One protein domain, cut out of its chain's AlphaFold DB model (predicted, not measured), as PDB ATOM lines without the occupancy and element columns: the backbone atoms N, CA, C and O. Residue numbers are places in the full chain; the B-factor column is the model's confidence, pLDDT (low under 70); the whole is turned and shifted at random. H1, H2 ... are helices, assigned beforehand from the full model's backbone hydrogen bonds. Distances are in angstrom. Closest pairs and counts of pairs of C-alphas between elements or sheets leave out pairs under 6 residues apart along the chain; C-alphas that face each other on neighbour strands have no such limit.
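This is residues 87 to 137 of the 184 residues of an uncharacterized protein of Polaribacter reichenbachii (UniProt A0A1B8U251). Two straight helices meet near their ends as a wide, flat V: H1 makes the longer arm, H2 the shorter one, and a tight link of three residues makes the corner. The arms spread away from each other, and the space between them is empty. The printed part has 51 residues, with two named helices in the order H1, H2 and no named strand; its class is all helix. It is extended, with a radius of gyration of the C-alphas of 18.8 A and spans of 57 by 29 by 6 A.

H1 holds residues 87 to 114, from C-alpha 87 at (-27.335, -87.472, -87.651) to C-alpha 114 at (-41.853, -60.388, -114.486), 40.8 A long. H2 holds residues 118 to 137, is 28.6 A long and ends at C-alpha 137 at (-32.519, -83.987, -142.409).

H1 and H2 are close but not clearly touching, with the closest C-alphas, those of Gln 112 and Leu 118, 7.4 A apart. Their lines are about perpendicular, at 86 degrees. In H1 and H2 every O i to N i+4 pair is within hydrogen-bond range.

The two C-alphas farthest apart, those of Leu 88 and Ile 135, are 56.8 A apart. The printed part has no cut. Its mean pLDDT is 91.1, and no printed residue is under 70.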
ATOM      1  N   TYR A  87     -25.911 -87.645 -87.399       94.25
ATOM      2  CA  TYR A  87     -27.335 -87.472 -87.651       94.25
ATOM      3  C   TYR A  87     -27.741 -85.991 -87.726       94.25
ATOM      4  O   TYR A  87     -28.473 -85.634 -88.655       94.25
ATOM      5  N   LEU A  88     -27.264 -85.149 -86.802       92.81
ATOM      6  CA  LEU A  88     -27.532 -83.708 -86.805       92.81
ATOM      7  C   LEU A  88     -26.957 -83.035 -88.053       92.81
ATOM      8  O   LEU A  88     -27.713 -82.421 -88.797       92.81
ATOM      9  N   LYS A  89     -25.688 -83.284 -88.395       94.25
ATOM     10  CA  LYS A  89     -25.082 -82.737 -89.626       94.25
ATOM     11  C   LYS A  89     -25.863 -83.097 -90.886       94.25
ATOM     12  O   LYS A  89     -26.010 -82.282 -91.796       94.25
ATOM     13  N   ILE A  90     -26.339 -84.340 -90.986       93.12
ATOM     14  CA  ILE A  90     -27.151 -84.769 -92.131       93.12
ATOM     15  C   ILE A  90     -28.501 -84.048 -92.128       93.12
ATOM     16  O   ILE A  90     -29.000 -83.701 -93.198       93.12
ATOM     17  N   LYS A  91     -29.104 -83.848 -90.955       92.69
ATOM     18  CA  LYS A  91     -30.369 -83.125 -90.817       92.69
ATOM     19  C   LYS A  91     -30.212 -81.667 -91.259       92.69
ATOM     20  O   LYS A  91     -30.987 -81.242 -92.110       92.69
ATOM     21  N   ASP A  92     -29.163 -80.987 -90.808       94.75
ATOM     22  CA  ASP A  92     -28.875 -79.595 -91.167       94.75
ATOM     23  C   ASP A  92     -28.642 -79.450 -92.675       94.75
ATOM     24  O   ASP A  92     -29.215 -78.581 -93.323       94.75
ATOM     25  N   LYS A  93     -27.894 -80.376 -93.288       94.12
ATOM     26  CA  LYS A  93     -27.716 -80.406 -94.752       94.12
ATOM     27  C   LYS A  93     -29.027 -80.602 -95.512       94.12
ATOM     28  O   LYS A  93     -29.167 -80.118 -96.631       94.12
ATOM     29  N   ILE A  94     -29.962 -81.381 -94.969       93.25
ATOM     30  CA  ILE A  94     -31.279 -81.575 -95.593       93.25
ATOM     31  C   ILE A  94     -32.111 -80.300 -95.468       93.25
ATOM     32  O   ILE A  94     -32.836 -79.972 -96.402       93.25
ATOM     33  N   GLU A  95     -32.018 -79.610 -94.337       94.25
ATOM     34  CA  GLU A  95     -32.726 -78.360 -94.074       94.25
ATOM     35  C   GLU A  95     -32.213 -77.235 -94.976       94.25
ATOM     36  O   GLU A  95     -33.005 -76.678 -95.728       94.25
ATOM     37  N   GLN A  96     -30.894 -77.053 -95.070       94.81
ATOM     38  CA  GLN A  96     -30.274 -76.113 -96.013       94.81
ATOM     39  C   GLN A  96     -30.720 -76.354 -97.458       94.81
ATOM     40  O   GLN A  96     -31.110 -75.432 -98.161       94.81
ATOM     41  N   ARG A  97     -30.762 -77.616 -97.909       93.19
ATOM     42  CA  ARG A  97     -31.247 -77.935 -99.265       93.19
ATOM     43  C   ARG A  97     -32.712 -77.563 -99.487       93.19
ATOM     44  O   ARG A  97     -33.103 -77.340-100.631       93.19
ATOM     45  N   LYS A  98     -33.540 -77.589 -98.441       94.38
ATOM     46  CA  LYS A  98     -34.938 -77.154 -98.537       94.38
ATOM     47  C   LYS A  98     -35.017 -75.640 -98.625       94.38
ATOM     48  O   LYS A  98     -35.706 -75.157 -99.511       94.38
ATOM     49  N   GLU A  99     -34.271 -74.931 -97.785       94.50
ATOM     50  CA  GLU A  99     -34.186 -73.469 -97.818       94.50
ATOM     51  C   GLU A  99     -33.690 -72.973 -99.183       94.50
ATOM     52  O   GLU A  99     -34.338 -72.134 -99.806       94.50
ATOM     53  N   ASP A 100     -32.618 -73.571 -99.711       93.56
ATOM     54  CA  ASP A 100     -32.104 -73.269-101.049       93.56
ATOM     55  C   ASP A 100     -33.185 -73.497-102.113       93.56
ATOM     56  O   ASP A 100     -33.407 -72.661-102.990       93.56
ATOM     57  N   LYS A 101     -33.886 -74.637-102.041       94.31
ATOM     58  CA  LYS A 101     -34.960 -74.969-102.980       94.31
ATOM     59  C   LYS A 101     -36.088 -73.938-102.920       94.31
ATOM     60  O   LYS A 101     -36.544 -73.499-103.973       94.31
ATOM     61  N   GLU A 102     -36.521 -73.549-101.728       93.25
ATOM     62  CA  GLU A 102     -37.556 -72.533-101.529       93.25
ATOM     63  C   GLU A 102     -37.108 -71.172-102.079       93.25
ATOM     64  O   GLU A 102     -37.875 -70.491-102.765       93.25
ATOM     65  N   GLU A 103     -35.841 -70.799-101.880       94.25
ATOM     66  CA  GLU A 103     -35.282 -69.573-102.444       94.25
ATOM     67  C   GLU A 103     -35.259 -69.616-103.982       94.25
ATOM     68  O   GLU A 103     -35.632 -68.641-104.648       94.25
ATOM     69  N   PHE A 104     -34.862 -70.747-104.572       92.75
ATOM     70  CA  PHE A 104     -34.884 -70.938-106.021       92.75
ATOM     71  C   PHE A 104     -36.303 -70.902-106.585       92.75
ATOM     72  O   PHE A 104     -36.535 -70.218-107.582       92.75
ATOM     73  N   GLU A 105     -37.261 -71.576-105.953       91.56
ATOM     74  CA  GLU A 105     -38.669 -71.544-106.363       91.56
ATOM     75  C   GLU A 105     -39.229 -70.119-106.311       91.56
ATOM     76  O   GLU A 105     -39.891 -69.668-107.251       91.56
ATOM     77  N   LEU A 106     -38.884 -69.356-105.275       93.00
ATOM     78  CA  LEU A 106     -39.278 -67.958-105.144       93.00
ATOM     79  C   LEU A 106     -38.638 -67.072-106.226       93.00
ATOM     80  O   LEU A 106     -39.312 -66.211-106.799       93.00
ATOM     81  N   LYS A 107     -37.358 -67.289-106.559       90.69
ATOM     82  CA  LYS A 107     -36.672 -66.593-107.665       90.69
ATOM     83  C   LYS A 107     -37.303 -66.919-109.019       90.69
ATOM     84  O   LYS A 107     -37.553 -66.000-109.800       90.69
ATOM     85  N   ILE A 108     -37.599 -68.193-109.284       87.75
ATOM     86  CA  ILE A 108     -38.264 -68.640-110.517       87.75
ATOM     87  C   ILE A 108     -39.641 -67.991-110.627       87.75
ATOM     88  O   ILE A 108     -39.956 -67.403-111.658       87.75
ATOM     89  N   THR A 109     -40.425 -68.021-109.550       88.69
ATOM     90  CA  THR A 109     -41.769 -67.432-109.515       88.69
ATOM     91  C   THR A 109     -41.721 -65.927-109.794       88.69
ATOM     92  O   THR A 109     -42.471 -65.433-110.633       88.69
ATOM     93  N   LYS A 110     -40.778 -65.194-109.181       90.19
ATOM     94  CA  LYS A 110     -40.554 -63.761-109.460       90.19
ATOM     95  C   LYS A 110     -40.133 -63.495-110.909       90.19
ATOM     96  O   LYS A 110     -40.540 -62.497-111.506       90.19
ATOM     97  N   ALA A 111     -39.299 -64.356-111.487       87.06
ATOM     98  CA  ALA A 111     -38.874 -64.223-112.878       87.06
ATOM     99  C   ALA A 111     -40.036 -64.490-113.849       87.06
ATOM    100  O   ALA A 111     -40.223 -63.729-114.797       87.06
ATOM    101  N   GLN A 112     -40.848 -65.513-113.578       85.19
ATOM    102  CA  GLN A 112     -42.045 -65.838-114.352       85.19
ATOM    103  C   GLN A 112     -43.098 -64.732-114.264       85.19
ATOM    104  O   GLN A 112     -43.678 -64.372-115.285       85.19
ATOM    105  N   SER A 113     -43.303 -64.131-113.087       86.31
ATOM    106  CA  SER A 113     -44.231 -63.003-112.948       86.31
ATOM    107  C   SER A 113     -43.751 -61.762-113.701       86.31
ATOM    108  O   SER A 113     -44.565 -61.016-114.239       86.31
ATOM    109  N   LYS A 114     -42.433 -61.526-113.757       90.19
ATOM    110  CA  LYS A 114     -41.853 -60.388-114.486       90.19
ATOM    111  C   LYS A 114     -41.859 -60.599-116.004       90.19
ATOM    112  O   LYS A 114     -42.055 -59.641-116.746       90.19
ATOM    113  N   TYR A 115     -41.655 -61.831-116.464       90.12
ATOM    114  CA  TYR A 115     -41.599 -62.182-117.883       90.12
ATOM    115  C   TYR A 115     -42.568 -63.330-118.208       90.12
ATOM    116  O   TYR A 115     -42.132 -64.449-118.493       90.12
ATOM    117  N   PRO A 116     -43.887 -63.067-118.230       85.06
ATOM    118  CA  PRO A 116     -44.904 -64.107-118.408       85.06
ATOM    119  C   PRO A 116     -44.832 -64.795-119.779       85.06
ATOM    120  O   PRO A 116     -45.237 -65.946-119.921       85.06
ATOM    121  N   TYR A 117     -44.284 -64.115-120.792       89.62
ATOM    122  CA  TYR A 117     -44.152 -64.655-122.147       89.62
ATOM    123  C   TYR A 117     -42.863 -65.458-122.379       89.62
ATOM    124  O   TYR A 117     -42.737 -66.125-123.405       89.62
ATOM    125  N   LEU A 118     -41.902 -65.426-121.446       87.50
ATOM    126  CA  LEU A 118     -40.613 -66.121-121.573       87.50
ATOM    127  C   LEU A 118     -40.751 -67.633-121.860       87.50
ATOM    128  O   LEU A 118     -40.032 -68.125-122.732       87.50
ATOM    129  N   PRO A 119     -41.676 -68.378-121.214       85.25
ATOM    130  CA  PRO A 119     -41.866 -69.799-121.506       85.25
ATOM    131  C   PRO A 119     -42.292 -70.051-122.957       85.25
ATOM    132  O   PRO A 119     -41.843 -71.018-123.567       85.25
ATOM    133  N   TYR A 120     -43.105 -69.161-123.535       89.94
ATOM    134  CA  TYR A 120     -43.553 -69.273-124.924       89.94
ATOM    135  C   TYR A 120     -42.413 -69.020-125.908       89.94
ATOM    136  O   TYR A 120     -42.288 -69.751-126.885       89.94
ATOM    137  N   TRP A 121     -41.542 -68.045-125.632       89.94
ATOM    138  CA  TRP A 121     -40.349 -67.799-126.448       89.94
ATOM    139  C   TRP A 121     -39.371 -68.980-126.417       89.94
ATOM    140  O   TRP A 121     -38.847 -69.368-127.460       89.94
ATOM    141  N   LEU A 122     -39.171 -69.593-125.246       88.88
ATOM    142  CA  LEU A 122     -38.357 -70.805-125.105       88.88
ATOM    143  C   LEU A 122     -38.965 -71.996-125.860       88.88
ATOM    144  O   LEU A 122     -38.258 -72.682-126.597       88.88
ATOM    145  N   ALA A 123     -40.275 -72.214-125.720       89.62
ATOM    146  CA  ALA A 123     -40.983 -73.272-126.435       89.62
ATOM    147  C   ALA A 123     -40.922 -73.066-127.956       89.62
ATOM    148  O   ALA A 123     -40.610 -73.997-128.697       89.62
ATOM    149  N   PHE A 124     -41.146 -71.834-128.418       93.81
ATOM    150  CA  PHE A 124     -41.045 -71.479-129.829       93.81
ATOM    151  C   PHE A 124     -39.631 -71.716-130.366       93.81
ATOM    152  O   PHE A 124     -39.482 -72.311-131.428       93.81
ATOM    153  N   GLY A 125     -38.593 -71.342-129.611       93.62
ATOM    154  CA  GLY A 125     -37.205 -71.641-129.960       93.62
ATOM    155  C   GLY A 125     -36.943 -73.141-130.123       93.62
ATOM    156  O   GLY A 125     -36.323 -73.548-131.103       93.62
ATOM    157  N   GLY A 126     -37.469 -73.979-129.225       91.31
ATOM    158  CA  GLY A 126     -37.339 -75.438-129.321       91.31
ATOM    159  C   GLY A 126     -38.041 -76.032-130.547       91.31
ATOM    160  O   GLY A 126     -37.471 -76.875-131.245       91.31
ATOM    161  N   VAL A 127     -39.248 -75.551-130.859       92.81
ATOM    162  CA  VAL A 127     -39.979 -75.942-132.076       92.81
ATOM    163  C   VAL A 127     -39.226 -75.484-133.322       92.81
ATOM    164  O   VAL A 127     -39.065 -76.258-134.260       92.81
ATOM    165  N   PHE A 128     -38.704 -74.260-133.317       94.00
ATOM    166  CA  PHE A 128     -37.958 -73.691-134.433       94.00
ATOM    167  C   PHE A 128     -36.658 -74.457-134.714       94.00
ATOM    168  O   PHE A 128     -36.389 -74.813-135.859       94.00
ATOM    169  N   VAL A 129     -35.886 -74.794-133.677       93.50
ATOM    170  CA  VAL A 129     -34.679 -75.631-133.804       93.50
ATOM    171  C   VAL A 129     -35.030 -77.024-134.327       93.50
ATOM    172  O   VAL A 129     -34.360 -77.526-135.227       93.50
ATOM    173  N   SER A 130     -36.103 -77.634-133.818       91.88
ATOM    174  CA  SER A 130     -36.569 -78.946-134.286       91.88
ATOM    175  C   SER A 130     -36.999 -78.907-135.756       91.88
ATOM    176  O   SER A 130     -36.689 -79.817-136.522       91.88
ATOM    177  N   PHE A 131     -37.657 -77.825-136.175       92.81
ATOM    178  CA  PHE A 131     -38.068 -77.607-137.558       92.81
ATOM    179  C   PHE A 131     -36.867 -77.415-138.494       92.81
ATOM    180  O   PHE A 131     -36.810 -78.024-139.561       92.81
ATOM    181  N   LEU A 132     -35.858 -76.641-138.077       91.50
ATOM    182  CA  LEU A 132     -34.604 -76.498-138.824       91.50
ATOM    183  C   LEU A 132     -33.848 -77.828-138.944       91.50
ATOM    184  O   LEU A 132     -33.347 -78.157-140.020       91.50
ATOM    185  N   ALA A 133     -33.789 -78.612-137.865       90.38
ATOM    186  CA  ALA A 133     -33.185 -79.941-137.879       90.38
ATOM    187  C   ALA A 133     -33.921 -80.886-138.842       90.38
ATOM    188  O   ALA A 133     -33.280 -81.607-139.607       90.38
ATOM    189  N   PHE A 134     -35.255 -80.837-138.858       90.31
ATOM    190  CA  PHE A 134     -36.080 -81.598-139.793       90.31
ATOM    191  C   PHE A 134     -35.800 -81.214-141.254       90.31
ATOM    192  O   PHE A 134     -35.544 -82.092-142.076       90.31
ATOM    193  N   ILE A 135     -35.745 -79.916-141.573       88.00
ATOM    194  CA  ILE A 135     -35.405 -79.439-142.925       88.00
ATOM    195  C   ILE A 135     -34.002 -79.903-143.337       88.00
ATOM    196  O   ILE A 135     -33.837 -80.420-144.440       88.00
ATOM    197  N   ASN A 136     -32.999 -79.781-142.461       85.56
ATOM    198  CA  ASN A 136     -31.639 -80.260-142.736       85.56
ATOM    199  C   ASN A 136     -31.581 -81.781-142.953       85.56
ATOM    200  O   ASN A 136     -30.836 -82.260-143.811       85.56
ATOM    201  N   SER A 137     -32.390 -82.543-142.215       83.12
ATOM    202  CA  SER A 137     -32.519 -83.987-142.409       83.12
ATOM    203  C   SER A 137     -33.168 -84.331-143.756       83.12
ATOM    204  O   SER A 137     -32.739 -85.284-144.400       83.12
TER     205      SER A 137